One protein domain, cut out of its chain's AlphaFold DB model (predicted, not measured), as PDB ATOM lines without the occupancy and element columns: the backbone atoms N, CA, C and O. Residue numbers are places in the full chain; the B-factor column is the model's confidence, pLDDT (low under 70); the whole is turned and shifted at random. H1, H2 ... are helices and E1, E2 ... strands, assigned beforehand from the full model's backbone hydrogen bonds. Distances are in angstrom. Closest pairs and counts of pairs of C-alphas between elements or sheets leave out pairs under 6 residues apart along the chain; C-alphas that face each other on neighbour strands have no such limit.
ATOM      1  N   SER A  32      -8.247  28.090   1.614       89.62
ATOM      2  CA  SER A  32      -9.260  28.036   0.563       89.62
ATOM      3  C   SER A  32      -9.493  26.593   0.138       89.62
ATOM      4  O   SER A  32      -8.544  25.845  -0.102       89.62
ATOM      5  N   ILE A  33     -10.764  26.213   0.027       93.69
ATOM      6  CA  ILE A  33     -11.194  24.930  -0.525       93.69
ATOM      7  C   ILE A  33     -12.154  25.179  -1.692       93.69
ATOM      8  O   ILE A  33     -13.059  26.010  -1.605       93.69
ATOM      9  N   GLY A  34     -11.942  24.462  -2.794       94.31
ATOM     10  CA  GLY A  34     -12.838  24.432  -3.948       94.31
ATOM     11  C   GLY A  34     -13.428  23.037  -4.096       94.31
ATOM     12  O   GLY A  34     -12.689  22.055  -4.149       94.31
ATOM     13  N   ILE A  35     -14.754  22.942  -4.137       96.38
ATOM     14  CA  ILE A  35     -15.494  21.680  -4.141       96.38
ATOM     15  C   ILE A  35     -16.442  21.673  -5.336       96.38
ATOM     16  O   ILE A  35     -17.175  22.634  -5.564       96.38
ATOM     17  N   VAL A  36     -16.456  20.572  -6.086       97.69
ATOM     18  CA  VAL A  36     -17.457  20.332  -7.130       97.69
ATOM     19  C   VAL A  36     -18.511  19.376  -6.584       97.69
ATOM     20  O   VAL A  36     -18.198  18.246  -6.214       97.69
ATOM     21  N   LEU A  37     -19.761  19.828  -6.540       97.12
ATOM     22  CA  LEU A  37     -20.907  19.077  -6.032       97.12
ATOM     23  C   LEU A  37     -21.840  18.714  -7.187       97.12
ATOM     24  O   LEU A  37     -22.253  19.587  -7.956       97.12
ATOM     25  N   LYS A  38     -22.202  17.434  -7.300       97.50
ATOM     26  CA  LYS A  38     -23.165  16.951  -8.296       97.50
ATOM     27  C   LYS A  38     -24.551  16.816  -7.668       97.50
ATOM     28  O   LYS A  38     -24.700  16.075  -6.705       97.50
ATOM     29  N   ALA A  39     -25.541  17.491  -8.240       95.88
ATOM     30  CA  ALA A  39     -26.946  17.365  -7.866       95.88
ATOM     31  C   ALA A  39     -27.692  16.547  -8.926       95.88
ATOM     32  O   ALA A  39     -27.764  16.951 -10.088       95.88
ATOM     33  N   ASP A  40     -28.233  15.396  -8.538       95.00
ATOM     34  CA  ASP A  40     -29.028  14.546  -9.430       95.00
ATOM     35  C   ASP A  40     -30.441  15.113  -9.639       95.00
ATOM     36  O   ASP A  40     -30.989  15.015 -10.736       95.00
ATOM     37  N   SER A  41     -30.983  15.781  -8.617       91.94
ATOM     38  CA  SER A  41     -32.270  16.480  -8.644       91.94
ATOM     39  C   SER A  41     -32.099  17.863  -8.005       91.94
ATOM     40  O   SER A  41     -32.466  18.031  -6.842       91.94
ATOM     41  N   PRO A  42     -31.531  18.857  -8.719       91.19
ATOM     42  CA  PRO A  42     -31.122  20.136  -8.130       91.19
ATOM     43  C   PRO A  42     -32.226  20.857  -7.348       91.19
ATOM     44  O   PRO A  42     -31.968  21.371  -6.264       91.19
ATOM     45  N   ASP A  43     -33.465  20.819  -7.844       85.12
ATOM     46  CA  ASP A  43     -34.607  21.463  -7.186       85.12
ATOM     47  C   ASP A  43     -35.060  20.738  -5.909       85.12
ATOM     48  O   ASP A  43     -35.780  21.315  -5.107       85.12
ATOM     49  N   GLN A  44     -34.640  19.486  -5.704       88.31
ATOM     50  CA  GLN A  44     -35.012  18.639  -4.565       88.31
ATOM     51  C   GLN A  44     -33.847  18.406  -3.603       88.31
ATOM     52  O   GLN A  44     -33.912  17.512  -2.757       88.31
ATOM     53  N   GLN A  45     -32.757  19.155  -3.755       93.88
ATOM     54  CA  GLN A  45     -31.537  18.958  -2.989       93.88
ATOM     55  C   GLN A  45     -31.069  20.253  -2.330       93.88
ATOM     56  O   GLN A  45     -31.420  21.357  -2.740       93.88
ATOM     57  N   ARG A  46     -30.252  20.095  -1.292       95.69
ATOM     58  CA  ARG A  46     -29.577  21.172  -0.569       95.69
ATOM     59  C   ARG A  46     -28.100  20.849  -0.400       95.69
ATOM     60  O   ARG A  46     -27.717  19.684  -0.323       95.69
ATOM     61  N   ILE A  47     -27.286  21.884  -0.286       97.94
ATOM     62  CA  ILE A  47     -25.924  21.806   0.230       97.94
ATOM     63  C   ILE A  47     -26.001  21.855   1.753       97.94
ATOM     64  O   ILE A  47     -26.717  22.679   2.320       97.94
ATOM     65  N   ARG A  48     -25.237  20.986   2.407       98.19
ATOM     66  CA  ARG A  48     -25.016  20.986   3.849       98.19
ATOM     67  C   ARG A  48     -23.530  21.198   4.112       98.19
ATOM     68  O   ARG A  48     -22.700  20.476   3.568       98.19
ATOM     69  N   ILE A  49     -23.208  22.183   4.942       98.38
ATOM     70  CA  ILE A  49     -21.859  22.484   5.423       98.38
ATOM     71  C   ILE A  49     -21.859  22.261   6.931       98.38
ATOM     72  O   ILE A  49     -22.569  22.946   7.660       98.38
ATOM     73  N   GLU A  50     -21.076  21.308   7.406       98.50
ATOM     74  CA  GLU A  50     -20.974  20.956   8.819       98.50
ATOM     75  C   GLU A  50     -19.548  21.184   9.306       98.50
ATOM     76  O   GLU A  50     -18.592  20.761   8.657       98.50
ATOM     77  N   ASN A  51     -19.388  21.843  10.450       98.38
ATOM     78  CA  ASN A  51     -18.079  21.936  11.083       98.38
ATOM     79  C   ASN A  51     -17.834  20.678  11.925       98.38
ATOM     80  O   ASN A  51     -18.380  20.534  13.017       98.38
ATOM     81  N   VAL A  52     -16.986  19.782  11.421       98.19
ATOM     82  CA  VAL A  52     -16.586  18.548  12.118       98.19
ATOM     83  C   VAL A  52     -15.315  18.731  12.959       98.19
ATOM     84  O   VAL A  52     -14.811  17.773  13.545       98.19
ATOM     85  N   GLY A  53     -14.771  19.951  13.002       97.25
ATOM     86  CA  GLY A  53     -13.624  20.332  13.819       97.25
ATOM     87  C   GLY A  53     -13.980  20.627  15.276       97.25
ATOM     88  O   GLY A  53     -15.139  20.608  15.683       97.25
ATOM     89  N   LEU A  54     -12.940  20.909  16.066       96.81
ATOM     90  CA  LEU A  54     -13.058  21.273  17.485       96.81
ATOM     91  C   LEU A  54     -13.100  22.788  17.722       96.81
ATOM     92  O   LEU A  54     -13.505  23.215  18.800       96.81
ATOM     93  N   ASP A  55     -12.715  23.579  16.720       96.50
ATOM     94  CA  ASP A  55     -12.687  25.039  16.757       96.50
ATOM     95  C   ASP A  55     -13.729  25.630  15.802       96.50
ATOM     96  O   ASP A  55     -14.182  24.970  14.863       96.50
ATOM     97  N   ASP A  56     -14.091  26.895  16.008       96.06
ATOM     98  CA  ASP A  56     -14.965  27.607  15.078       96.06
ATOM     99  C   ASP A  56     -14.315  27.722  13.691       96.06
ATOM    100  O   ASP A  56     -13.142  28.087  13.559       96.06
ATOM    101  N   ALA A  57     -15.104  27.497  12.645       96.75
ATOM    102  CA  ALA A  57     -14.740  27.860  11.282       96.75
ATOM    103  C   ALA A  57     -15.306  29.246  10.961       96.75
ATOM    104  O   ALA A  57     -16.477  29.509  11.225       96.75
ATOM    105  N   VAL A  58     -14.502  30.140  10.382       96.06
ATOM    106  CA  VAL A  58     -14.955  31.480   9.971       96.06
ATOM    107  C   VAL A  58     -14.637  31.661   8.503       96.06
ATOM    108  O   VAL A  58     -13.467  31.665   8.131       96.06
ATOM    109  N   PHE A  59     -15.658  31.791   7.659       96.00
ATOM    110  CA  PHE A  59     -15.468  31.754   6.215       96.00
ATOM    111  C   PHE A  59     -16.501  32.550   5.425       96.00
ATOM    112  O   PHE A  59     -17.662  32.671   5.802       96.00
ATOM    113  N   SER A  60     -16.081  33.042   4.266       95.75
ATOM    114  CA  SER A  60     -16.979  33.422   3.173       95.75
ATOM    115  C   SER A  60     -17.095  32.256   2.194       95.75
ATOM    116  O   SER A  60     -16.156  31.463   2.075       95.75
ATOM    117  N   PHE A  61     -18.206  32.156   1.471       96.44
ATOM    118  CA  PHE A  61     -18.366  31.141   0.436       96.44
ATOM    119  C   PHE A  61     -18.910  31.739  -0.856       96.44
ATOM    120  O   PHE A  61     -19.578  32.772  -0.826       96.44
ATOM    121  N   LYS A  62     -18.643  31.055  -1.973       97.19
ATOM    122  CA  LYS A  62     -19.278  31.300  -3.264       97.19
ATOM    123  C   LYS A  62     -19.884  30.031  -3.816       97.19
ATOM    124  O   LYS A  62     -19.203  29.014  -3.894       97.19
ATOM    125  N   LEU A  63     -21.131  30.103  -4.260       97.44
ATOM    126  CA  LEU A  63     -21.782  29.027  -5.001       97.44
ATOM    127  C   LEU A  63     -21.923  29.459  -6.456       97.44
ATOM    128  O   LEU A  63     -22.604  30.436  -6.748       97.44
ATOM    129  N   ASN A  64     -21.293  28.741  -7.384       96.00
ATOM    130  CA  ASN A  64     -21.333  29.046  -8.817       96.00
ATOM    131  C   ASN A  64     -20.930  30.501  -9.133       96.00
ATOM    132  O   ASN A  64     -21.509  31.133 -10.018       96.00
ATOM    133  N   GLY A  65     -19.966  31.039  -8.376       95.19
ATOM    134  CA  GLY A  65     -19.508  32.429  -8.476       95.19
ATOM    135  C   GLY A  65     -20.432  33.475  -7.835       95.19
ATOM    136  O   GLY A  65     -20.124  34.661  -7.919       95.19
ATOM    137  N   ALA A 252     -19.099  37.128   6.205       92.88
ATOM    138  CA  ALA A 252     -18.409  35.969   6.751       92.88
ATOM    139  C   ALA A 252     -19.334  35.215   7.714       92.88
ATOM    140  O   ALA A 252     -19.968  35.804   8.586       92.88
ATOM    141  N   LEU A 253     -19.408  33.900   7.548       94.19
ATOM    142  CA  LEU A 253     -20.119  32.984   8.421       94.19
ATOM    143  C   LEU A 253     -19.150  32.434   9.465       94.19
ATOM    144  O   LEU A 253     -18.117  31.870   9.114       94.19
ATOM    145  N   ARG A 254     -19.512  32.550  10.743       95.31
ATOM    146  CA  ARG A 254     -18.905  31.772  11.825       95.31
ATOM    147  C   ARG A 254     -19.748  30.526  12.061       95.31
ATOM    148  O   ARG A 254     -20.928  30.649  12.377       95.31
ATOM    149  N   LEU A 255     -19.146  29.354  11.913       97.25
ATOM    150  CA  LEU A 255     -19.775  28.057  12.109       97.25
ATOM    151  C   LEU A 255     -19.104  27.337  13.292       97.25
ATOM    152  O   LEU A 255     -17.966  26.879  13.154       97.25
ATOM    153  N   PRO A 256     -19.771  27.254  14.455       97.00
ATOM    154  CA  PRO A 256     -19.238  26.565  15.628       97.00
ATOM    155  C   PRO A 256     -18.949  25.076  15.426       97.00
ATOM    156  O   PRO A 256     -19.523  24.484  14.514       97.00
ATOM    157  N   PRO A 257     -18.137  24.436  16.289       97.50
ATOM    158  CA  PRO A 257     -17.990  22.981  16.317       97.50
ATOM    159  C   PRO A 257     -19.348  22.282  16.339       97.50
ATOM    160  O   PRO A 257     -20.226  22.684  17.101       97.50
ATOM    161  N   ALA A 258     -19.522  21.249  15.512       97.56
ATOM    162  CA  ALA A 258     -20.765  20.495  15.319       97.56
ATOM    163  C   ALA A 258     -21.980  21.309  14.824       97.56
ATOM    164  O   ALA A 258     -23.086  20.770  14.736       97.56
ATOM    165  N   ALA A 259     -21.811  22.593  14.491       98.25
ATOM    166  CA  ALA A 259     -22.859  23.385  13.867       98.25
ATOM    167  C   ALA A 259     -22.969  23.079  12.371       98.25
ATOM    168  O   ALA A 259     -22.014  22.658  11.710       98.25
ATOM    169  N   VAL A 260     -24.158  23.337  11.835       98.56
ATOM    170  CA  VAL A 260     -24.525  23.001  10.458       98.56
ATOM    171  C   VAL A 260     -25.131  24.215   9.787       98.56
ATOM    172  O   VAL A 260     -26.041  24.826  10.338       98.56
ATOM    173  N   PHE A 261     -24.677  24.517   8.578       98.31
ATOM    174  CA  PHE A 261     -25.283  25.492   7.689       98.31
ATOM    175  C   PHE A 261     -25.784  24.816   6.411       98.31
ATOM    176  O   PHE A 261     -24.999  24.186   5.703       98.31
ATOM    177  N   ASP A 262     -27.075  24.930   6.102       96.31
ATOM    178  CA  ASP A 262     -27.676  24.264   4.945       96.31
ATOM    179  C   ASP A 262     -28.577  25.172   4.093       96.31
ATOM    180  O   ASP A 262     -29.305  26.017   4.612       96.31
ATOM    181  N   PHE A 263     -28.475  25.027   2.764       96.44
ATOM    182  CA  PHE A 263     -29.164  25.852   1.761       96.44
ATOM    183  C   PHE A 263     -29.129  25.207   0.353       96.44
ATOM    184  O   PHE A 263     -28.207  24.448   0.062       96.44
ATOM    185  N   PRO A 264     -30.057  25.533  -0.565       94.19
ATOM    186  CA  PRO A 264     -31.295  26.268  -0.317       94.19
ATOM    187  C   PRO A 264     -32.338  25.407   0.413       94.19
ATOM    188  O   PRO A 264     -32.392  24.189   0.262       94.19
ATOM    189  N   LEU A 265     -33.194  26.066   1.190       90.19
ATOM    190  CA  LEU A 265     -34.398  25.515   1.817       90.19
ATOM    191  C   LEU A 265     -35.612  26.384   1.471       90.19
ATOM    192  O   LEU A 265     -35.453  27.533   1.065       90.19
ATOM    193  N   PHE A 266     -36.825  25.865   1.681       82.19
ATOM    194  CA  PHE A 266     -38.067  26.592   1.400       82.19
ATOM    195  C   PHE A 266     -39.078  26.418   2.532       82.19
ATOM    196  O   PHE A 266     -39.690  25.358   2.685       82.19
ATOM    197  N   TYR A 267     -39.279  27.481   3.310       77.88
ATOM    198  CA  TYR A 267     -40.247  27.499   4.402       77.88
ATOM    199  C   TYR A 267     -41.450  28.385   4.030       77.88
ATOM    200  O   TYR A 267     -41.359  29.609   4.126       77.88
ATOM    201  N   PRO A 268     -42.597  27.803   3.630       62.53
ATOM    202  CA  PRO A 268     -43.760  28.575   3.169       62.53
ATOM    203  C   PRO A 268     -44.420  29.377   4.302       62.53
ATOM    204  O   PRO A 268     -44.997  30.432   4.074       62.53
ATOM    205  N   ASN A 269     -44.294  28.890   5.539       64.88
ATOM    206  CA  ASN A 269     -44.988  29.424   6.711       64.88
ATOM    207  C   ASN A 269     -44.100  30.340   7.560       64.88
ATOM    208  O   ASN A 269     -44.372  30.516   8.749       64.88
ATOM    209  N   LEU A 270     -43.012  30.882   6.998       67.44
ATOM    210  CA  LEU A 270     -42.215  31.843   7.751       67.44
ATOM    211  C   LEU A 270     -43.055  33.078   8.078       67.44
ATOM    212  O   LEU A 270     -43.885  33.487   7.263       67.44
ATOM    213  N   PRO A 271     -42.844  33.677   9.259       58.31
ATOM    214  CA  PRO A 271     -43.503  34.912   9.626       58.31
ATOM    215  C   PRO A 271     -43.307  35.980   8.539       58.31
ATOM    216  O   PRO A 271     -42.189  36.387   8.224       58.31
ATOM    217  N   GLN A 272     -44.411  36.389   7.917       59.00
ATOM    218  CA  GLN A 272     -44.383  37.262   6.748       59.00
ATOM    219  C   GLN A 272     -44.350  38.735   7.189       59.00
ATOM    220  O   GLN A 272     -45.079  39.111   8.115       59.00
ATOM    221  N   PRO A 273     -43.583  39.615   6.517       54.81
ATOM    222  CA  PRO A 273     -43.744  41.048   6.707       54.81
ATOM    223  C   PRO A 273     -45.177  41.452   6.358       54.81
ATOM    224  O   PRO A 273     -45.770  40.935   5.408       54.81
ATOM    225  N   LYS A 274     -45.709  42.461   7.056       51.72
ATOM    226  CA  LYS A 274     -47.082  42.975   6.860       51.72
ATOM    227  C   LYS A 274     -47.413  43.410   5.418       51.72
ATOM    228  O   LYS A 274     -48.579  43.634   5.116       51.72
ATOM    229  N   PHE A 275     -46.411  43.558   4.545       48.88
ATOM    230  CA  PHE A 275     -46.539  44.102   3.190       48.88
ATOM    231  C   PHE A 275     -46.274  43.096   2.057       48.88
ATOM    232  O   PHE A 275     -46.144  43.512   0.903       48.88
ATOM    233  N   ARG A 276     -46.198  41.786   2.331       48.91
ATOM    234  CA  ARG A 276     -45.972  40.793   1.271       48.91
ATOM    235  C   ARG A 276     -47.268  40.517   0.502       48.91
ATOM    236  O   ARG A 276     -48.243  40.047   1.075       48.91
ATOM    237  N   PHE A 277     -47.267  40.798  -0.801       39.41
ATOM    238  CA  PHE A 277     -48.343  40.382  -1.710       39.41
ATOM    239  C   PHE A 277     -47.947  39.180  -2.581       39.41
ATOM    240  O   PHE A 277     -48.820  38.617  -3.232       39.41
ATOM    241  N   LEU A 278     -46.661  38.796  -2.635       42.88
ATOM    242  CA  LEU A 278     -46.134  37.854  -3.631       42.88
ATOM    243  C   LEU A 278     -44.907  37.072  -3.098       42.88
ATOM    244  O   LEU A 278     -43.863  37.671  -2.829       42.88
ATOM    245  N   ASP A 279     -45.015  35.742  -2.988       50.28
ATOM    246  CA  ASP A 279     -43.955  34.800  -2.551       50.28
ATOM    247  C   ASP A 279     -42.895  34.516  -3.650       50.28
ATOM    248  O   ASP A 279     -42.606  33.374  -3.995       50.28
ATOM    249  N   TYR A 280     -42.286  35.536  -4.257       50.09
ATOM    250  CA  TYR A 280     -41.229  35.270  -5.246       50.09
ATOM    251  C   TYR A 280     -39.890  34.947  -4.576       50.09
ATOM    252  O   TYR A 280     -39.393  35.731  -3.771       50.09
ATOM    253  N   ASN A 281     -39.293  33.824  -4.993       54.94
ATOM    254  CA  ASN A 281     -37.856  33.513  -4.958       54.94
ATOM    255  C   ASN A 281     -37.106  33.643  -3.621       54.94
ATOM    256  O   ASN A 281     -35.874  33.639  -3.624       54.94
ATOM    257  N   SER A 282     -37.787  33.707  -2.476       64.94
ATOM    258  CA  SER A 282     -37.087  33.581  -1.199       64.94
ATOM    259  C   SER A 282     -36.707  32.122  -0.989       64.94
ATOM    260  O   SER A 282     -37.554  31.302  -0.633       64.94
ATOM    261  N   ALA A 283     -35.439  31.812  -1.224       86.62
ATOM    262  CA  ALA A 283     -34.826  30.651  -0.617       86.62
ATOM    263  C   ALA A 283     -34.465  30.995   0.831       86.62
ATOM    264  O   ALA A 283     -34.352  32.159   1.234       86.62
ATOM    265  N   ASN A 284     -34.262  29.957   1.618       92.56
ATOM    266  CA  ASN A 284     -33.790  30.064   2.977       92.56
ATOM    267  C   ASN A 284     -32.457  29.352   3.135       92.56
ATOM    268  O   ASN A 284     -32.160  28.379   2.441       92.56
ATOM    269  N   ALA A 285     -31.677  29.843   4.084       95.94
ATOM    270  CA  ALA A 285     -30.579  29.095   4.657       95.94
ATOM    271  C   ALA A 285     -30.898  28.824   6.121       95.94
ATOM    272  O   ALA A 285     -31.559  29.629   6.780       95.94
ATOM    273  N   ARG A 286     -30.421  27.703   6.635       96.94
ATOM    274  CA  ARG A 286     -30.563  27.343   8.037       96.94
ATOM    275  C   ARG A 286     -29.194  27.233   8.676       96.94
ATOM    276  O   ARG A 286     -28.291  26.650   8.092       96.94
ATOM    277  N   LEU A 287     -29.077  27.741   9.897       98.12
ATOM    278  CA  LEU A 287     -27.966  27.477  10.801       98.12
ATOM    279  C   LEU A 287     -28.482  26.720  12.026       98.12
ATOM    280  O   LEU A 287     -29.302  27.252  12.772       98.12
ATOM    281  N   LYS A 288     -27.982  25.508  12.252       97.94
ATOM    282  CA  LYS A 288     -28.199  24.744  13.485       97.94
ATOM    283  C   LYS A 288     -26.991  24.894  14.389       97.94
ATOM    284  O   LYS A 288     -25.873  24.576  13.987       97.94
ATOM    285  N   ILE A 289     -27.232  25.363  15.603       97.19
ATOM    286  CA  ILE A 289     -26.232  25.577  16.643       97.19
ATOM    287  C   ILE A 289     -26.443  24.503  17.714       97.19
ATOM    288  O   ILE A 289     -27.558  24.384  18.236       97.19
ATOM    289  N   PRO A 290     -25.411  23.717  18.059       95.75
ATOM    290  CA  PRO A 290     -25.563  22.623  19.004       95.75
ATOM    291  C   PRO A 290     -25.865  23.130  20.415       95.75
ATOM    292  O   PRO A 290     -25.532  24.257  20.793       95.75
ATOM    293  N   LYS A 291     -26.464  22.245  21.220       95.62
ATOM    294  CA  LYS A 291     -26.743  22.524  22.630       95.62
ATOM    295  C   LYS A 291     -25.479  22.956  23.382       95.62
ATOM    296  O   LYS A 291     -24.390  22.452  23.101       95.62
ATOM    297  N   ASN A 292     -25.643  23.791  24.403       93.62
ATOM    298  CA  ASN A 292     -24.572  24.295  25.273       93.62
ATOM    299  C   ASN A 292     -23.523  25.188  24.588       93.62
ATOM    300  O   ASN A 292     -22.578  25.607  25.259       93.62
ATOM    301  N   TRP A 293     -23.649  25.496  23.294       95.25
ATOM    302  CA  TRP A 293     -22.769  26.481  22.678       95.25
ATOM    303  C   TRP A 293     -23.128  27.893  23.156       95.25
ATOM    304  O   TRP A 293     -24.303  28.238  23.291       95.25
ATOM    305  N   ILE A 294     -22.102  28.701  23.415       96.12
ATOM    306  CA  ILE A 294     -22.203  30.101  23.831       96.12
ATOM    307  C   ILE A 294     -21.242  30.891  22.955       96.12
ATOM    308  O   ILE A 294     -20.079  30.516  22.794       96.12
ATOM    309  N   GLY A 295     -21.713  32.003  22.406       95.56
ATOM    310  CA  GLY A 295     -20.902  32.839  21.538       95.56
ATOM    311  C   GLY A 295     -21.744  33.735  20.650       95.56
ATOM    312  O   GLY A 295     -22.950  33.867  20.830       95.56
ATOM    313  N   GLN A 296     -21.092  34.360  19.675       95.31
ATOM    314  CA  GLN A 296     -21.730  35.303  18.760       95.31
ATOM    315  C   GLN A 296     -21.677  34.799  17.323       95.31
ATOM    316  O   GLN A 296     -20.611  34.413  16.841       95.31
ATOM    317  N   ILE A 297     -22.817  34.866  16.643       94.56
ATOM    318  CA  ILE A 297     -22.988  34.648  15.210       94.56
ATOM    319  C   ILE A 297     -23.287  36.000  14.563       94.56
ATOM    320  O   ILE A 297     -24.274  36.653  14.893       94.56
ATOM    321  N   ASN A 298     -22.430  36.401  13.625       91.62
ATOM    322  CA  ASN A 298     -22.537  37.661  12.893       91.62
ATOM    323  C   ASN A 298     -22.643  37.364  11.397       91.62
ATOM    324  O   ASN A 298     -21.699  37.596  10.649       91.62
ATOM    325  N   LEU A 299     -23.775  36.807  10.971       93.06
ATOM    326  CA  LEU A 299     -24.025  36.498   9.566       93.06
ATOM    327  C   LEU A 299     -24.946  37.577   8.990       93.06
ATOM    328  O   LEU A 299     -26.112  37.597   9.378       93.06
ATOM    329  N   PRO A 300     -24.484  38.454   8.078       91.50
ATOM    330  CA  PRO A 300     -25.286  39.559   7.551       91.50
ATOM    331  C   PRO A 300     -26.302  39.095   6.492       91.50
ATOM    332  O   PRO A 300     -26.366  39.613   5.377       91.50
ATOM    333  N   LEU A 301     -27.119  38.115   6.866       93.62
ATOM    334  CA  LEU A 301     -28.354  37.730   6.204       93.62
ATOM    335  C   LEU A 301     -29.533  38.167   7.075       93.62
ATOM    336  O   LEU A 301     -29.438  38.208   8.301       93.62
ATOM    337  N   VAL A 302     -30.664  38.464   6.444       92.62
ATOM    338  CA  VAL A 302     -31.904  38.760   7.158       92.62
ATOM    339  C   VAL A 302     -32.363  37.510   7.900       92.62
ATOM    340  O   VAL A 302     -32.612  36.477   7.280       92.62
ATOM    341  N   ILE A 303     -32.508  37.610   9.219       93.56
ATOM    342  CA  ILE A 303     -33.084  36.549  10.046       93.56
ATOM    343  C   ILE A 303     -34.599  36.522   9.824       93.56
ATOM    344  O   ILE A 303     -35.283  37.518  10.051       93.56
ATOM    345  N   ALA A 304     -35.119  35.377   9.391       89.56
ATOM    346  CA  ALA A 304     -36.548  35.146   9.210       89.56
ATOM    347  C   ALA A 304     -37.201  34.547  10.462       89.56
ATOM    348  O   ALA A 304     -38.327  34.901  10.803       89.56
ATOM    349  N   SER A 305     -36.508  33.642  11.156       92.12
ATOM    350  CA  SER A 305     -36.981  33.069  12.416       92.12
ATOM    351  C   SER A 305     -35.833  32.485  13.236       92.12
ATOM    352  O   SER A 305     -34.760  32.182  12.711       92.12
ATOM    353  N   ILE A 306     -36.072  32.329  14.539       95.25
ATOM    354  CA  ILE A 306     -35.192  31.596  15.451       95.25
ATOM    355  C   ILE A 306     -36.056  30.660  16.298       95.25
ATOM    356  O   ILE A 306     -37.032  31.101  16.909       95.25
ATOM    357  N   ALA A 307     -35.695  29.381  16.342       94.75
ATOM    358  CA  ALA A 307     -36.402  28.326  17.063       94.75
ATOM    359  C   ALA A 307     -35.437  27.490  17.922       94.75
ATOM    360  O   ALA A 307     -34.218  27.591  17.782       94.75
ATOM    361  N   GLY A 308     -35.989  26.670  18.821       95.06
ATOM    362  CA  GLY A 308     -35.223  25.841  19.755       95.06
ATOM    363  C   GLY A 308     -35.401  26.261  21.213       95.06
ATOM    364  O   GLY A 308     -36.420  26.844  21.577       95.06
ATOM    365  N   GLU A 309     -34.403  25.962  22.045       93.69
ATOM    366  CA  GLU A 309     -34.462  26.188  23.494       93.69
ATOM    367  C   GLU A 309     -33.211  26.903  24.009       93.69
ATOM    368  O   GLU A 309     -32.103  26.355  24.033       93.69
ATOM    369  N   GLY A 310     -33.388  28.137  24.475       95.31
ATOM    370  CA  GLY A 310     -32.295  28.921  25.025       95.31
ATOM    371  C   GLY A 310     -32.636  30.387  25.233       95.31
ATOM    372  O   GLY A 310     -33.785  30.820  25.138       95.31
ATOM    373  N   ILE A 311     -31.591  31.149  25.518       96.81
ATOM    374  CA  ILE A 311     -31.609  32.589  25.700       96.81
ATOM    375  C   ILE A 311     -30.593  33.177  24.733       96.81
ATOM    376  O   ILE A 311     -29.437  32.750  24.690       96.81
ATOM    377  N   ILE A 312     -31.031  34.177  23.979       97.50
ATOM    378  CA  ILE A 312     -30.199  34.873  23.002       97.50
ATOM    379  C   ILE A 312     -30.271  36.382  23.212       97.50
ATOM    380  O   ILE A 312     -31.232  36.885  23.798       97.50
ATOM    381  N   LYS A 313     -29.295  37.110  22.678       97.44
ATOM    382  CA  LYS A 313     -29.433  38.530  22.369       97.44
ATOM    383  C   LYS A 313     -29.434  38.734  20.861       97.44
ATOM    384  O   LYS A 313     -28.596  38.169  20.168       97.44
ATOM    385  N   VAL A 314     -30.347  39.559  20.363       95.12
ATOM    386  CA  VAL A 314     -30.371  40.014  18.969       95.12
ATOM    387  C   VAL A 314     -30.203  41.526  18.982       95.12
ATOM    388  O   VAL A 314     -31.036  42.213  19.569       95.12
ATOM    389  N   ASN A 315     -29.117  42.037  18.391       88.44
ATOM    390  CA  ASN A 315     -28.726  43.455  18.480       88.44
ATOM    391  C   ASN A 315     -28.829  43.997  19.928       88.44
ATOM    392  O   ASN A 315     -29.541  44.961  20.203       88.44
ATOM    393  N   ASP A 316     -28.173  43.311  20.871       90.31
ATOM    394  CA  ASP A 316     -28.109  43.641  22.308       90.31
ATOM    395  C   ASP A 316     -29.419  43.498  23.110       90.31
ATOM    396  O   ASP A 316     -29.411  43.601  24.340       90.31
ATOM    397  N   LYS A 317     -30.548  43.181  22.463       95.38
ATOM    398  CA  LYS A 317     -31.826  42.909  23.140       95.38
ATOM    399  C   LYS A 317     -31.958  41.429  23.461       95.38
ATOM    400  O   LYS A 317     -31.808  40.589  22.581       95.38
ATOM    401  N   LYS A 318     -32.246  41.111  24.722       97.31
ATOM    402  CA  LYS A 318     -32.312  39.739  25.237       97.31
ATOM    403  C   LYS A 318     -33.697  39.120  25.043       97.31
ATOM    404  O   LYS A 318     -34.696  39.737  25.397       97.31
ATOM    405  N   PHE A 319     -33.737  37.877  24.576       97.44
ATOM    406  CA  PHE A 319     -34.961  37.121  24.324       97.44
ATOM    407  C   PHE A 319     -34.839  35.666  24.783       97.44
ATOM    408  O   PHE A 319     -33.750  35.092  24.824       97.44
ATOM    409  N   VAL A 320     -35.987  35.058  25.086       97.12
ATOM    410  CA  VAL A 320     -36.125  33.600  25.188       97.12
ATOM    411  C   VAL A 320     -36.430  33.065  23.791       97.12
ATOM    412  O   VAL A 320     -37.311  33.589  23.109       97.12
ATOM    413  N   VAL A 321     -35.704  32.039  23.349       96.00
ATOM    414  CA  VAL A 321     -35.922  31.422  22.034       96.00
ATOM    415  C   VAL A 321     -37.337  30.841  21.955       96.00
ATOM    416  O   VAL A 321     -37.821  30.235  22.908       96.00
ATOM    417  N   GLY A 322     -38.017  31.067  20.826       90.06
ATOM    418  CA  GLY A 322     -39.402  30.639  20.610       90.06
ATOM    419  C   GLY A 322     -40.468  31.511  21.285       90.06
ATOM    420  O   GLY A 322     -41.653  31.201  21.172       90.06
ATOM    421  N   SER A 323     -40.094  32.599  21.973       94.75
ATOM    422  CA  SER A 323     -41.078  33.516  22.555       94.75
ATOM    423  C   SER A 323     -41.807  34.341  21.488       94.75
ATOM    424  O   SER A 323     -41.261  34.647  20.424       94.75
ATOM    425  N   ALA A 324     -43.040  34.753  21.798       92.56
ATOM    426  CA  ALA A 324     -43.796  35.677  20.951       92.56
ATOM    427  C   ALA A 324     -43.054  37.014  20.772       92.56
ATOM    428  O   ALA A 324     -42.966  37.502  19.653       92.56
ATOM    429  N   ASP A 325     -42.433  37.541  21.834       95.25
ATOM    430  CA  ASP A 325     -41.665  38.792  21.784       95.25
ATOM    431  C   ASP A 325     -40.493  38.724  20.795       95.25
ATOM    432  O   ASP A 325     -40.237  39.687  20.073       95.25
ATOM    433  N   LEU A 326     -39.786  37.588  20.731       94.44
ATOM    434  CA  LEU A 326     -38.715  37.381  19.756       94.44
ATOM    435  C   LEU A 326     -39.271  37.358  18.330       94.44
ATOM    436  O   LEU A 326     -38.719  37.996  17.437       94.44
ATOM    437  N   ASN A 327     -40.369  36.636  18.115       90.31
ATOM    438  CA  ASN A 327     -41.013  36.556  16.809       90.31
ATOM    439  C   ASN A 327     -41.530  37.929  16.341       90.31
ATOM    440  O   ASN A 327     -41.287  38.330  15.202       90.31
ATOM    441  N   ASP A 328     -42.187  38.680  17.221       90.44
ATOM    442  CA  ASP A 328     -42.671  40.033  16.944       90.44
ATOM    443  C   ASP A 328     -41.507  40.987  16.651       90.44
ATOM    444  O   ASP A 328     -41.576  41.796  15.727       90.44
ATOM    445  N   TYR A 329     -40.400  40.853  17.384       91.88
ATOM    446  CA  TYR A 329     -39.194  41.638  17.155       91.88
ATOM    447  C   TYR A 329     -38.559  41.370  15.781       91.88
ATOM    448  O   TYR A 329     -38.238  42.313  15.054       91.88
ATOM    449  N   LEU A 330     -38.409  40.098  15.396       89.06
ATOM    450  CA  LEU A 330     -37.841  39.719  14.098       89.06
ATOM    451  C   LEU A 330     -38.752  40.140  12.934       89.06
ATOM    452  O   LEU A 330     -38.268  40.669  11.938       89.06
ATOM    453  N   THR A 331     -40.071  39.988  13.083       84.88
ATOM    454  CA  THR A 331     -41.061  40.314  12.037       84.88
ATOM    455  C   THR A 331     -41.404  41.789  11.917       84.88
ATOM    456  O   THR A 331     -41.952  42.217  10.897       84.88
ATOM    457  N   ALA A 332     -41.097  42.590  12.938       85.38
ATOM    458  CA  ALA A 332     -41.217  44.035  12.842       85.38
ATOM    459  C   ALA A 332     -40.254  44.604  11.794       85.38
ATOM    460  O   ALA A 332     -40.562  45.636  11.193       85.38
ATOM    461  N   PHE A 333     -39.100  43.948  11.598       83.38
ATOM    462  CA  PHE A 333     -38.025  44.363  10.695       83.38
ATOM    463  C   PHE A 333     -37.655  45.860  10.826       83.38
ATOM    464  O   PHE A 333     -37.245  46.524   9.867       83.38
ATOM    465  N   SER A 334     -37.817  46.416  12.031       83.44
ATOM    466  CA  SER A 334     -37.583  47.834  12.317       83.44
ATOM    467  C   SER A 334     -36.110  48.218  12.199       83.44
ATOM    468  O   SER A 334     -35.796  49.377  11.949       83.44
ATOM    469  N   GLU A 335     -35.218  47.243  12.342       86.69
ATOM    470  CA  GLU A 335     -33.771  47.366  12.239       86.69
ATOM    471  C   GLU A 335     -33.181  46.106  11.594       86.69
ATOM    472  O   GLU A 335     -33.828  45.055  11.562       86.69
ATOM    473  N   PHE A 336     -31.963  46.205  11.057       89.50
ATOM    474  CA  PHE A 336     -31.285  45.043  10.488       89.50
ATOM    475  C   PHE A 336     -30.702  44.173  11.605       89.50
ATOM    476  O   PHE A 336     -29.660  44.480  12.188       89.50
ATOM    477  N   ASN A 337     -31.408  43.091  11.914       87.31
ATOM    478  CA  ASN A 337     -31.064  42.126  12.949       87.31
ATOM    479  C   ASN A 337     -30.223  40.992  12.356       87.31
ATOM    480  O   ASN A 337     -30.770  40.105  11.706       87.31
ATOM    481  N   TYR A 338     -28.908  41.023  12.577       90.06
ATOM    482  CA  TYR A 338     -27.985  39.999  12.057       90.06
ATOM    483  C   TYR A 338     -26.936  39.523  13.072       90.06
ATOM    484  O   TYR A 338     -26.236  38.541  12.823       90.06
ATOM    485  N   ARG A 339     -26.815  40.216  14.212       92.75
ATOM    486  CA  ARG A 339     -25.929  39.834  15.314       92.75
ATOM    487  C   ARG A 339     -26.734  39.055  16.337       92.75
ATOM    488  O   ARG A 339     -27.638  39.616  16.958       92.75
ATOM    489  N   VAL A 340     -26.401  37.780  16.499       96.12
ATOM    490  CA  VAL A 340     -27.035  36.886  17.469       96.12
ATOM    491  C   VAL A 340     -25.986  36.410  18.459       96.12
ATOM    492  O   VAL A 340     -25.044  35.717  18.090       96.12
ATOM    493  N   GLU A 341     -26.155  36.768  19.724       97.38
ATOM    494  CA  GLU A 341     -25.375  36.228  20.837       97.38
ATOM    495  C   GLU A 341     -26.182  35.127  21.516       97.38
ATOM    496  O   GLU A 341     -27.317  35.353  21.925       97.38
ATOM    497  N   VAL A 342     -25.624  33.929  21.633       96.62
ATOM    498  CA  VAL A 342     -26.216  32.841  22.411       96.62
ATOM    499  C   VAL A 342     -25.667  32.940  23.830       96.62
ATOM    500  O   VAL A 342     -24.504  32.619  24.057       96.62
ATOM    501  N   ASP A 343     -26.503  33.388  24.772       92.88
ATOM    502  CA  ASP A 343     -26.151  33.543  26.195       92.88
ATOM    503  C   ASP A 343     -26.186  32.201  26.939       92.88
ATOM    504  O   ASP A 343     -25.502  32.002  27.942       92.88
ATOM    505  N   GLY A 344     -27.034  31.286  26.474       86.56
ATOM    506  CA  GLY A 344     -27.179  29.954  27.035       86.56
ATOM    507  C   GLY A 344     -28.201  29.152  26.248       86.56
ATOM    508  O   GLY A 344     -29.315  29.608  26.011       86.56
ATOM    509  N   SER A 345     -27.826  27.943  25.856       87.75
ATOM    510  CA  SER A 345     -28.660  27.039  25.070       87.75
ATOM    511  C   SER A 345     -28.896  25.765  25.884       87.75
ATOM    512  O   SER A 345     -27.942  25.116  26.313       87.75
ATOM    513  N   GLN A 346     -30.167  25.436  26.133       87.38
ATOM    514  CA  GLN A 346     -30.562  24.183  26.794       87.38
ATOM    515  C   GLN A 346     -30.823  23.067  25.769       87.38
ATOM    516  O   GLN A 346     -30.655  21.888  26.084       87.38
ATOM    517  N   GLY A 347     -31.134  23.442  24.526       92.06
ATOM    518  CA  GLY A 347     -31.266  22.555  23.373       92.06
ATOM    519  C   GLY A 347     -30.622  23.148  22.118       92.06
ATOM    520  O   GLY A 347     -30.018  24.218  22.164       92.06
ATOM    521  N   GLU A 348     -30.735  22.451  20.989       95.06
ATOM    522  CA  GLU A 348     -30.315  22.991  19.688       95.06
ATOM    523  C   GLU A 348     -31.059  24.306  19.398       95.06
ATOM    524  O   GLU A 348     -32.255  24.421  19.678       95.06
ATOM    525  N   ILE A 349     -30.347  25.294  18.856       97.25
ATOM    526  CA  ILE A 349     -30.941  26.532  18.341       97.25
ATOM    527  C   ILE A 349     -30.874  26.486  16.818       97.25
ATOM    528  O   ILE A 349     -29.817  26.241  16.239       97.25
ATOM    529  N   GLU A 350     -31.999  26.753  16.169       96.75
ATOM    530  CA  GLU A 350     -32.116  26.849  14.718       96.75
ATOM    531  C   GLU A 350     -32.374  28.310  14.336       96.75
ATOM    532  O   GLU A 350     -33.321  28.924  14.826       96.75
ATOM    533  N   ILE A 351     -31.537  28.874  13.465       96.38
ATOM    534  CA  ILE A 351     -31.732  30.207  12.887       96.38
ATOM    535  C   ILE A 351     -32.016  30.042  11.400       96.38
ATOM    536  O   ILE A 351     -31.196  29.483  10.667       96.38
ATOM    537  N   ILE A 352     -33.159  30.551  10.949       95.00
ATOM    538  CA  ILE A 352     -33.528  30.581   9.537       95.00
ATOM    539  C   ILE A 352     -33.249  31.971   8.986       95.00
ATOM    540  O   ILE A 352     -33.737  32.973   9.507       95.00
ATOM    541  N   TYR A 353     -32.494  32.018   7.898       94.69
ATOM    542  CA  TYR A 353     -32.152  33.231   7.173       94.69
ATOM    543  C   TYR A 353     -32.873  33.279   5.827       94.69
ATOM    544  O   TYR A 353     -33.164  32.246   5.218       94.69
ATOM    545  N   LEU A 354     -33.118  34.487   5.326       92.38
ATOM    546  CA  LEU A 354     -33.373  34.702   3.904       92.38
ATOM    547  C   LEU A 354     -32.046  34.633   3.145       92.38
ATOM    548  O   LEU A 354     -31.051  35.240   3.558       92.38
ATOM    549  N   ILE A 355     -32.037  33.913   2.029       93.38
ATOM    550  CA  ILE A 355     -30.907  33.855   1.104       93.38
ATOM    551  C   ILE A 355     -31.417  34.073  -0.322       93.38
ATOM    552  O   ILE A 355     -32.516  33.632  -0.669       93.38
ATOM    553  N   ASN A 356     -30.637  34.759  -1.160       92.62
ATOM    554  CA  ASN A 356     -31.082  35.072  -2.514       92.62
ATOM    555  C   ASN A 356     -31.325  33.773  -3.304       92.62
ATOM    556  O   ASN A 356     -30.398  32.993  -3.550       92.62
ATOM    557  N   GLY A 357     -32.576  33.535  -3.711       88.31
ATOM    558  CA  GLY A 357     -32.975  32.338  -4.455       88.31
ATOM    559  C   GLY A 357     -32.244  32.187  -5.787       88.31
ATOM    560  O   GLY A 357     -31.836  31.083  -6.144       88.31
ATOM    561  N   SER A 358     -31.981  33.294  -6.485       86.94
ATOM    562  CA  SER A 358     -31.237  33.285  -7.751       86.94
ATOM    563  C   SER A 358     -29.777  32.859  -7.562       86.94
ATOM    564  O   SER A 358     -29.179  32.295  -8.476       86.94
ATOM    565  N   PHE A 359     -29.197  33.109  -6.384       93.62
ATOM    566  CA  PHE A 359     -27.805  32.761  -6.069       93.62
ATOM    567  C   PHE A 359     -27.658  31.370  -5.456       93.62
ATOM    568  O   PHE A 359     -26.634  30.717  -5.642       93.62
ATOM    569  N   SER A 360     -28.673  30.917  -4.722       93.62
ATOM    570  CA  SER A 360     -28.668  29.631  -4.017       93.62
ATOM    571  C   SER A 360     -29.202  28.462  -4.849       93.62
ATOM    572  O   SER A 360     -29.050  27.315  -4.436       93.62
ATOM    573  N   SER A 361     -29.800  28.723  -6.016       90.94
ATOM    574  CA  SER A 361     -30.317  27.679  -6.908       90.94
ATOM    575  C   SER A 361     -29.218  26.709  -7.351       90.94
ATOM    576  O   SER A 361     -28.190  27.115  -7.908       90.94
ATOM    577  N   LEU A 362     -29.452  25.414  -7.135       93.88
ATOM    578  CA  LEU A 362     -28.520  24.368  -7.536       93.88
ATOM    579  C   LEU A 362     -28.635  24.070  -9.033       93.88
ATOM    580  O   LEU A 362     -29.709  24.082  -9.629       93.88
ATOM    581  N   LYS A 363     -27.496  23.754  -9.641       94.31
ATOM    582  CA  LYS A 363     -27.369  23.177 -10.984       94.31
ATOM    583  C   LYS A 363     -27.031  21.693 -10.867       94.31
ATOM    584  O   LYS A 363     -26.731  21.210  -9.781       94.31
ATOM    585  N   THR A 364     -26.989  20.965 -11.983       95.94
ATOM    586  CA  THR A 364     -26.489  19.575 -11.983       95.94
ATOM    587  C   THR A 364     -25.048  19.483 -11.479       95.94
ATOM    588  O   THR A 364     -24.704  18.550 -10.763       95.94
ATOM    589  N   TYR A 365     -24.215  20.471 -11.815       97.31
ATOM    590  CA  TYR A 365     -22.854  20.605 -11.303       97.31
ATOM    591  C   TYR A 365     -22.695  21.978 -10.675       97.31
ATOM    592  O   TYR A 365     -22.984  22.990 -11.316       97.31
ATOM    593  N   ASN A 366     -22.234  21.995  -9.430       97.62
ATOM    594  CA  ASN A 366     -22.059  23.205  -8.651       97.62
ATOM    595  C   ASN A 366     -20.615  23.341  -8.202       97.62
ATOM    596  O   ASN A 366     -20.030  22.378  -7.713       97.62
ATOM    597  N   GLN A 367     -20.069  24.543  -8.321       97.88
ATOM    598  CA  GLN A 367     -18.773  24.894  -7.762       97.88
ATOM    599  C   GLN A 367     -18.996  25.660  -6.462       97.88
ATOM    600  O   GLN A 367     -19.563  26.752  -6.485       97.88
ATOM    601  N   LEU A 368     -18.577  25.080  -5.342       98.00
ATOM    602  CA  LEU A 368     -18.558  25.739  -4.044       98.00
ATOM    603  C   LEU A 368     -17.117  26.119  -3.701       98.00
ATOM    604  O   LEU A 368     -16.250  25.255  -3.586       98.00
ATOM    605  N   GLU A 369     -16.870  27.406  -3.517       97.44
ATOM    606  CA  GLU A 369     -15.602  27.933  -3.019       97.44
ATOM    607  C   GLU A 369     -15.806  28.395  -1.584       97.44
ATOM    608  O   GLU A 369     -16.756  29.121  -1.304       97.44
ATOM    609  N   VAL A 370     -14.927  27.995  -0.672       96.44
ATOM    610  CA  VAL A 370     -14.955  28.436   0.724       96.44
ATOM    611  C   VAL A 370     -13.581  28.984   1.082       96.44
ATOM    612  O   VAL A 370     -12.567  28.341   0.818       96.44
ATOM    613  N   VAL A 371     -13.542  30.187   1.654       95.75
ATOM    614  CA  VAL A 371     -12.303  30.903   1.993       95.75
ATOM    615  C   VAL A 371     -12.407  31.452   3.408       95.75
ATOM    616  O   VAL A 371     -13.359  32.176   3.714       95.75
ATOM    617  N   GLY A 372     -11.437  31.129   4.262       95.44
ATOM    618  CA  GLY A 372     -11.456  31.535   5.664       95.44
ATOM    619  C   GLY A 372     -10.508  30.742   6.561       95.44
ATOM    620  O   GLY A 372      -9.552  30.138   6.089       95.44
ATOM    621  N   THR A 373     -10.782  30.729   7.861       96.50
ATOM    622  CA  THR A 373     -10.016  29.975   8.863       96.50
ATOM    623  C   THR A 373     -10.706  28.662   9.206       96.50
ATOM    624  O   THR A 373     -11.937  28.603   9.272       96.50
ATOM    625  N   ASN A 374      -9.915  27.616   9.466       95.75
ATOM    626  CA  ASN A 374     -10.391  26.270   9.812       95.75
ATOM    627  C   ASN A 374     -11.354  25.667   8.769       95.75
ATOM    628  O   ASN A 374     -12.180  24.812   9.085       95.75
ATOM    629  N   THR A 375     -11.252  26.077   7.500       95.56
ATOM    630  CA  THR A 375     -12.161  25.603   6.442       95.56
ATOM    631  C   THR A 375     -11.930  24.137   6.088       95.56
ATOM    632  O   THR A 375     -12.857  23.457   5.663       95.56
ATOM    633  N   ARG A 376     -10.730  23.597   6.339       94.50
ATOM    634  CA  ARG A 376     -10.424  22.165   6.158       94.50
ATOM    635  C   ARG A 376     -11.195  21.248   7.111       94.50
ATOM    636  O   ARG A 376     -11.283  20.052   6.855       94.50
ATOM    637  N   SER A 377     -11.741  21.799   8.193       95.12
ATOM    638  CA  SER A 377     -12.595  21.084   9.146       95.12
ATOM    639  C   SER A 377     -14.071  21.087   8.743       95.12
ATOM    640  O   SER A 377     -14.909  20.598   9.498       95.12
ATOM    641  N   LEU A 378     -14.408  21.632   7.571       97.62
ATOM    642  CA  LEU A 378     -15.768  21.628   7.048       97.62
ATOM    643  C   LEU A 378     -16.027  20.358   6.236       97.62
ATOM    644  O   LEU A 378     -15.360  20.092   5.236       97.62
ATOM    645  N   ALA A 379     -17.044  19.602   6.634       98.00
ATOM    646  CA  ALA A 379     -17.637  18.561   5.814       98.00
ATOM    647  C   ALA A 379     -18.739  19.182   4.949       98.00
ATOM    648  O   ALA A 379     -19.675  19.789   5.466       98.00
ATOM    649  N   VAL A 380     -18.630  19.033   3.628       98.06
ATOM    650  CA  VAL A 380     -19.621  19.550   2.678       98.06
ATOM    651  C   VAL A 380     -20.264  18.391   1.937       98.06
ATOM    652  O   VAL A 380     -19.573  17.593   1.302       98.06
ATOM    653  N   THR A 381     -21.588  18.317   1.989       97.62
ATOM    654  CA  THR A 381     -22.380  17.289   1.313       97.62
ATOM    655  C   THR A 381     -23.528  17.905   0.524       97.62
ATOM    656  O   THR A 381     -23.911  19.060   0.724       97.62
ATOM    657  N   ILE A 382     -24.071  17.118  -0.404       96.88
ATOM    658  CA  ILE A 382     -25.347  17.400  -1.050       96.88
ATOM    659  C   ILE A 382     -26.364  16.360  -0.589       96.88
ATOM    660  O   ILE A 382     -26.079  15.163  -0.579       96.88
ATOM    661  N   GLU A 383     -27.540  16.817  -0.180       95.56
ATOM    662  CA  GLU A 383     -28.564  15.981   0.443       95.56
ATOM    663  C   GLU A 383     -29.919  16.222  -0.203       95.56
ATOM    664  O   GLU A 383     -30.221  17.337  -0.628       95.56
ATOM    665  N   SER A 384     -30.757  15.190  -0.247       92.50
ATOM    666  CA  SER A 384     -32.161  15.350  -0.620       92.50
ATOM    667  C   SER A 384     -32.918  16.133   0.451       92.50
ATOM    668  O   SER A 384     -32.700  15.954   1.651       92.50
ATOM    669  N   LEU A 385     -33.834  16.990   0.014       86.19
ATOM    670  CA  LEU A 385     -34.808  17.634   0.884       86.19
ATOM    671  C   LEU A 385     -35.793  16.587   1.421       86.19
ATOM    672  O   LEU A 385     -36.190  15.671   0.698       86.19
ATOM    673  N   ASP A 386     -36.227  16.738   2.675       77.62
ATOM    674  CA  ASP A 386     -37.293  15.883   3.201       77.62
ATOM    675  C   ASP A 386     -38.592  16.136   2.419       77.62
ATOM    676  O   ASP A 386     -38.886  17.264   2.011       77.62
TER     677      ASP A 386
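What this domain is: This is residues 32 to 65 and 252 to 386 of the 515 residues of an uncharacterized protein of Crocinitomicaceae bacterium (UniProt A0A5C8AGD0). This is a curved sandwich of strands: E12, E2, E5 and E6 with E10 after its bend and E8 before its bend make one layer, and E1, E11, E3 and E4, then E7 with the folded-back parts of E10 and E8, and E9, make the other. The pair E8 and E10 folds over at one end, where H1 packs on E8 and E9; residues 266 to 281 make a long loop to one side. There are 169 printed residues, with twelve named strands and two named helices in the order E1 to E9, H1, E10, H2, E11, E12; the class is mostly strand. One sheet is branched and the other runs E1 E11 E3 E4, both antiparallel. The whole is compact, with radius of gyration of the C-alphas 15.8 A and spans of 42 by 42 by 26 A.

How they stand to each other: In the strongly twisted branched sheet, E10, residues 339 to 356, has E6, residues 282 to 289, and E7, residues 295 to 298, on one side and E8, residues 303 to 314, on the other. Within hydrogen-bond range are N 351 and O 287, 2.8 A, N 340 and O 297, 2.9 A, and N 350 and O 307, 2.9 A. E10 bends by 164 degrees at residue 343, and E8 by 149 degrees at residue 311. E9, residues 317 to 320, forms a hairpin with E8, with N 312 and O 319 at 3.0 A. E5, residues 260 to 265, forms a hairpin with E6, with N 262 and O 286 at 2.9 A. E2, residues 45 to 51, is antiparallel to E5, with N 49 and O 261 at 2.8 A, and to the edge strand E12, residues 378 to 384, with N 48 and O 381 at 2.9 A. The other sheet, also strongly twisted, holds E1, residues 32 to 38, E11, residues 365 to 373, E3, residues 57 to 63, and E4, residues 253 to 255; N 35 and O 368, 2.8 A, N 62 and O 369, 2.8 A, and N 59 and O 253, 2.9 A, are within range. Between the sheets, the closest C-alphas of E4 and E7 are Arg 254 and Ile 297, 6.0 A, and those of E1 and E12 are Leu 37 and Ile 382, 6.9 A. H1, residues 324 to 332, is on the branched sheet at a height of 7.8 A over the sheet, only just over E8 with 3 C-alphas falling on it; the closest C-alphas of E8 and H1 are those of Ala 304 and Leu 330, 6.8 A apart, and the closest of E9 and H1 are those of Phe 319 and Leu 326, 5.9 A apart. H2, residues 357 to 360, is on that sheet too, over none of its strands, but only just, with 2 C-alphas falling on E5. Every O i to N i+4 pair in H1 is within range; H2 is too short for one.

Where its parts are: E1 begins at C-alpha 32 (-9.260, 28.036, 0.563) and E12 ends at C-alpha 384 (-32.161, 15.350, -0.620). E11 is 25.7 A long, E6 22.4 A, E1 19.9 A, E2 19.7 A, E10 and E12 19.2 A each.

The domain as a whole: The C-alphas farthest apart, Leu 54 and Phe 277, are 44.5 A apart. Residues 66 to 251 are not printed; C-alphas 65 and 252 are 15.7 A apart across the cut. The link E5 to E6 is long, with 16 residues. Residues 268 to 282 have pLDDT under 70; the mean of the printed part is 90.5.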